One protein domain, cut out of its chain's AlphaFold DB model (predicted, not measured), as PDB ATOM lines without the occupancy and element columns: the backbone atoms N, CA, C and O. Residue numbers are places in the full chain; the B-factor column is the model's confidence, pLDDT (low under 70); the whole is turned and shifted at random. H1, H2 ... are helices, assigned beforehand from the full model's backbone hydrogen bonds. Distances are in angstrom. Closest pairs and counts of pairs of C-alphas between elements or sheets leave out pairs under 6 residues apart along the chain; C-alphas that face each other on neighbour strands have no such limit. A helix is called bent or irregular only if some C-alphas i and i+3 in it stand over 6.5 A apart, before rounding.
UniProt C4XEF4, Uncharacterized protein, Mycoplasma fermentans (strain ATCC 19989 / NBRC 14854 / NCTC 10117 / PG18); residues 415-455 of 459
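This is residues 415 to 455 of the 459 residues of an uncharacterized protein of Mycoplasma fermentans (strain ATCC 19989 / NBRC 14854 / NCTC 10117 / PG18) (UniProt C4XEF4). There is little regular structure here: a flat, loose ring of chain, in which the long unnamed stretch of residues 415 to 432 sweeps round the rim to H1, and the chain then folds back to place H2 over the opening. The printed part has 41 residues with two named helices, H1 then H2, and no named strand; the class is all helix, though the helices hold only 16 residues. It is only just compact, close to loose, with a radius of gyration of the C-alphas of 10.7 A and spans of 30 by 23 by 11 A.

H1, residues 433 to 441, and H2, residues 448 to 454, are apart, with no C-alpha of the one within 8 A of the other. A short link of 6 residues joins them. In H1 every O i to N i+4 pair is within hydrogen-bond range; in H2 0 of 3 are, beside 3 of 4 O i to N i+3 pairs. H2 is irregular, but only just: C-alphas 450 and 453 are 6.8 A apart.

H1 is 12.9 A long and begins with C-alpha 433 at (198.787, 213.916, 165.325). H2 is 11.6 A long and ends with C-alpha 454 at (210.455, 212.157, 162.534).

The C-alphas farthest apart, of Asn 420 and Gly 433, are 30.1 A apart. The printed part has no cut. Mean pLDDT of the printed part is 72.5; residues 417 to 423, 425, 433 and 442 to 446 are under 70.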
ATOM      1  N   LYS A 415     212.678 222.829 173.645       73.31
ATOM      2  CA  LYS A 415     213.497 223.113 174.824       73.31
ATOM      3  C   LYS A 415     214.431 221.925 175.023       73.31
ATOM      4  O   LYS A 415     213.964 220.800 175.190       73.31
ATOM      5  N   TYR A 416     215.729 222.181 174.934       70.75
ATOM      6  CA  TYR A 416     216.767 221.175 175.113       70.75
ATOM      7  C   TYR A 416     217.901 221.739 175.967       70.75
ATOM      8  O   TYR A 416     218.103 222.956 176.004       70.75
ATOM      9  N   GLU A 417     218.596 220.868 176.695       69.00
ATOM     10  CA  GLU A 417     219.825 221.245 177.394       69.00
ATOM     11  C   GLU A 417     220.924 221.494 176.360       69.00
ATOM     12  O   GLU A 417     221.112 220.695 175.443       69.00
ATOM     13  N   GLU A 418     221.600 222.637 176.469       59.06
ATOM     14  CA  GLU A 418     222.592 223.099 175.499       59.06
ATOM     15  C   GLU A 418     223.831 222.189 175.535       59.06
ATOM     16  O   GLU A 418     224.802 222.431 176.245       59.06
ATOM     17  N   ASN A 419     223.767 221.097 174.779       61.44
ATOM     18  CA  ASN A 419     224.910 220.281 174.404       61.44
ATOM     19  C   ASN A 419     225.471 220.808 173.072       61.44
ATOM     20  O   ASN A 419     224.768 221.508 172.344       61.44
ATOM     21  N   ASN A 420     226.722 220.471 172.730       66.50
ATOM     22  CA  ASN A 420     227.394 220.824 171.459       66.50
ATOM     23  C   ASN A 420     226.729 220.197 170.202       66.50
ATOM     24  O   ASN A 420     227.400 219.901 169.211       66.50
ATOM     25  N   ASP A 421     225.424 219.953 170.242       69.00
ATOM     26  CA  ASP A 421     224.633 219.373 169.175       69.00
ATOM     27  C   ASP A 421     224.485 220.388 168.039       69.00
ATOM     28  O   ASP A 421     223.992 221.504 168.212       69.00
ATOM     29  N   ILE A 422     224.921 219.990 166.847       68.56
ATOM     30  CA  ILE A 422     224.835 220.817 165.648       68.56
ATOM     31  C   ILE A 422     223.463 220.577 165.018       68.56
ATOM     32  O   ILE A 422     223.164 219.470 164.573       68.56
ATOM     33  N   PHE A 423     222.631 221.618 164.966       69.00
ATOM     34  CA  PHE A 423     221.348 221.548 164.273       69.00
ATOM     35  C   PHE A 423     221.549 221.571 162.754       69.00
ATOM     36  O   PHE A 423     222.046 222.552 162.198       69.00
ATOM     37  N   ASP A 424     221.135 220.498 162.080       71.31
ATOM     38  CA  ASP A 424     221.092 220.432 160.620       71.31
ATOM     39  C   ASP A 424     219.846 221.160 160.098       71.31
ATOM     40  O   ASP A 424     218.744 220.605 160.052       71.31
ATOM     41  N   SER A 425     220.033 222.409 159.668       66.19
ATOM     42  CA  SER A 425     218.962 223.269 159.158       66.19
ATOM     43  C   SER A 425     218.301 222.763 157.870       66.19
ATOM     44  O   SER A 425     217.275 223.312 157.477       66.19
ATOM     45  N   ASN A 426     218.866 221.753 157.201       73.50
ATOM     46  CA  ASN A 426     218.348 221.219 155.936       73.50
ATOM     47  C   ASN A 426     217.468 219.970 156.119       73.50
ATOM     48  O   ASN A 426     217.080 219.331 155.139       73.50
ATOM     49  N   SER A 427     217.144 219.603 157.359       73.88
ATOM     50  CA  SER A 427     216.278 218.461 157.659       73.88
ATOM     51  C   SER A 427     214.797 218.817 157.525       73.88
ATOM     52  O   SER A 427     214.345 219.833 158.046       73.88
ATOM     53  N   THR A 428     214.020 217.950 156.868       79.62
ATOM     54  CA  THR A 428     212.548 218.013 156.876       79.62
ATOM     55  C   THR A 428     212.012 216.973 157.852       79.62
ATOM     56  O   THR A 428     212.487 215.837 157.855       79.62
ATOM     57  N   TYR A 429     211.029 217.351 158.668       78.44
ATOM     58  CA  TYR A 429     210.399 216.475 159.653       78.44
ATOM     59  C   TYR A 429     208.899 216.368 159.376       78.44
ATOM     60  O   TYR A 429     208.265 217.365 159.030       78.44
ATOM     61  N   GLU A 430     208.334 215.176 159.547       82.62
ATOM     62  CA  GLU A 430     206.901 214.910 159.418       82.62
ATOM     63  C   GLU A 430     206.373 214.320 160.727       82.62
ATOM     64  O   GLU A 430     206.932 213.361 161.262       82.62
ATOM     65  N   PHE A 431     205.289 214.899 161.244       76.31
ATOM     66  CA  PHE A 431     204.650 214.469 162.484       76.31
ATOM     67  C   PHE A 431     203.205 214.064 162.206       76.31
ATOM     68  O   PHE A 431     202.451 214.830 161.602       76.31
ATOM     69  N   LYS A 432     202.783 212.902 162.706       75.62
ATOM     70  CA  LYS A 432     201.357 212.566 162.803       75.62
ATOM     71  C   LYS A 432     200.769 213.184 164.070       75.62
ATOM     72  O   LYS A 432     201.492 213.492 165.013       75.62
ATOM     73  N   GLY A 433     199.444 213.325 164.146       68.44
ATOM     74  CA  GLY A 433     198.787 213.916 165.325       68.44
ATOM     75  C   GLY A 433     199.155 213.235 166.657       68.44
ATOM     76  O   GLY A 433     199.340 213.906 167.668       68.44
ATOM     77  N   GLU A 434     199.336 211.912 166.651       71.44
ATOM     78  CA  GLU A 434     199.771 211.138 167.826       71.44
ATOM     79  C   GLU A 434     201.218 211.459 168.236       71.44
ATOM     80  O   GLU A 434     201.505 211.586 169.428       71.44
ATOM     81  N   ASP A 435     202.102 211.674 167.257       73.31
ATOM     82  CA  ASP A 435     203.499 212.060 167.477       73.31
ATOM     83  C   ASP A 435     203.601 213.441 168.132       73.31
ATOM     84  O   ASP A 435     204.468 213.676 168.976       73.31
ATOM     85  N   ILE A 436     202.692 214.351 167.773       72.75
ATOM     86  CA  ILE A 436     202.622 215.701 168.336       72.75
ATOM     87  C   ILE A 436     202.148 215.663 169.795       72.75
ATOM     88  O   ILE A 436     202.717 216.341 170.647       72.75
ATOM     89  N   GLU A 437     201.149 214.845 170.122       70.81
ATOM     90  CA  GLU A 437     200.706 214.654 171.512       70.81
ATOM     91  C   GLU A 437     201.790 214.005 172.384       70.81
ATOM     92  O   GLU A 437     201.918 214.325 173.569       70.81
ATOM     93  N   GLU A 438     202.579 213.086 171.822       72.94
ATOM     94  CA  GLU A 438     203.748 212.522 172.499       72.94
ATOM     95  C   GLU A 438     204.825 213.593 172.718       72.94
ATOM     96  O   GLU A 438     205.316 213.758 173.837       72.94
ATOM     97  N   TYR A 439     205.128 214.374 171.678       73.81
ATOM     98  CA  TYR A 439     206.050 215.505 171.732       73.81
ATOM     99  C   TYR A 439     205.671 216.505 172.833       73.81
ATOM    100  O   TYR A 439     206.503 216.875 173.655       73.81
ATOM    101  N   LEU A 440     204.399 216.902 172.905       72.88
ATOM    102  CA  LEU A 440     203.905 217.884 173.875       72.88
ATOM    103  C   LEU A 440     203.982 217.398 175.332       72.88
ATOM    104  O   LEU A 440     204.023 218.221 176.249       72.88
ATOM    105  N   LYS A 441     204.009 216.080 175.564       70.88
ATOM    106  CA  LYS A 441     204.199 215.488 176.901       70.88
ATOM    107  C   LYS A 441     205.667 215.472 177.327       70.88
ATOM    108  O   LYS A 441     205.950 215.553 178.523       70.88
ATOM    109  N   LEU A 442     206.591 215.395 176.373       68.19
ATOM    110  CA  LEU A 442     208.036 215.441 176.584       68.19
ATOM    111  C   LEU A 442     208.474 216.911 176.701       68.19
ATOM    112  O   LEU A 442     209.002 217.504 175.770       68.19
ATOM    113  N   LYS A 443     208.185 217.532 177.853       61.53
ATOM    114  CA  LYS A 443     208.413 218.973 178.095       61.53
ATOM    115  C   LYS A 443     209.865 219.434 177.871       61.53
ATOM    116  O   LYS A 443     210.058 220.612 177.587       61.53
ATOM    117  N   ASP A 444     210.840 218.533 178.017       66.19
ATOM    118  CA  ASP A 444     212.275 218.796 177.879       66.19
ATOM    119  C   ASP A 444     212.968 217.635 177.148       66.19
ATOM    120  O   ASP A 444     212.792 216.470 177.512       66.19
ATOM    121  N   PHE A 445     213.770 217.957 176.131       68.75
ATOM    122  CA  PHE A 445     214.589 216.991 175.399       68.75
ATOM    123  C   PHE A 445     216.043 217.047 175.870       68.75
ATOM    124  O   PHE A 445     216.601 218.122 176.080       68.75
ATOM    125  N   SER A 446     216.691 215.890 175.990       69.00
ATOM    126  CA  SER A 446     218.123 215.815 176.312       69.00
ATOM    127  C   SER A 446     219.029 216.167 175.124       69.00
ATOM    128  O   SER A 446     220.195 216.494 175.321       69.00
ATOM    129  N   SER A 447     218.511 216.084 173.892       73.94
ATOM    130  CA  SER A 447     219.253 216.370 172.660       73.94
ATOM    131  C   SER A 447     218.316 216.654 171.484       73.94
ATOM    132  O   SER A 447     217.192 216.136 171.432       73.94
ATOM    133  N   ILE A 448     218.794 217.428 170.503       74.56
ATOM    134  CA  ILE A 448     218.061 217.733 169.267       74.56
ATOM    135  C   ILE A 448     217.875 216.511 168.353       74.56
ATOM    136  O   ILE A 448     216.882 216.437 167.630       74.56
ATOM    137  N   TYR A 449     218.750 215.499 168.456       76.75
ATOM    138  CA  TYR A 449     218.644 214.234 167.709       76.75
ATOM    139  C   TYR A 449     217.394 213.420 168.073       76.75
ATOM    140  O   TYR A 449     217.000 212.514 167.343       76.75
ATOM    141  N   SER A 450     216.701 213.771 169.161       75.69
ATOM    142  CA  SER A 450     215.390 213.195 169.501       75.69
ATOM    143  C   SER A 450     214.349 213.379 168.388       75.69
ATOM    144  O   SER A 450     213.372 212.633 168.325       75.69
ATOM    145  N   LEU A 451     214.555 214.357 167.500       77.69
ATOM    146  CA  LEU A 451     213.694 214.609 166.347       77.69
ATOM    147  C   LEU A 451     213.981 213.703 165.147       77.69
ATOM    148  O   LEU A 451     213.139 213.614 164.258       77.69
ATOM    149  N   ASP A 452     215.111 212.991 165.109       81.00
ATOM    150  CA  ASP A 452     215.507 212.185 163.944       81.00
ATOM    151  C   ASP A 452     214.525 211.048 163.644       81.00
ATOM    152  O   ASP A 452     214.402 210.620 162.495       81.00
ATOM    153  N   ARG A 453     213.753 210.604 164.647       81.56
ATOM    154  CA  ARG A 453     212.658 209.638 164.455       81.56
ATOM    155  C   ARG A 453     211.537 210.151 163.543       81.56
ATOM    156  O   ARG A 453     210.803 209.339 162.991       81.56
ATOM    157  N   TYR A 454     211.437 211.469 163.375       81.44
ATOM    158  CA  TYR A 454     210.455 212.157 162.534       81.44
ATOM    159  C   TYR A 454     211.052 212.677 161.223       81.44
ATOM    160  O   TYR A 454     210.347 213.297 160.430       81.44
ATOM    161  N   LYS A 455     212.358 212.484 160.989       84.44
ATOM    162  CA  LYS A 455     213.037 213.003 159.799       84.44
ATOM    163  C   LYS A 455     212.531 212.273 158.554       84.44
ATOM    164  O   LYS A 455     212.568 211.042 158.484       84.44
TER     165      LYS A 455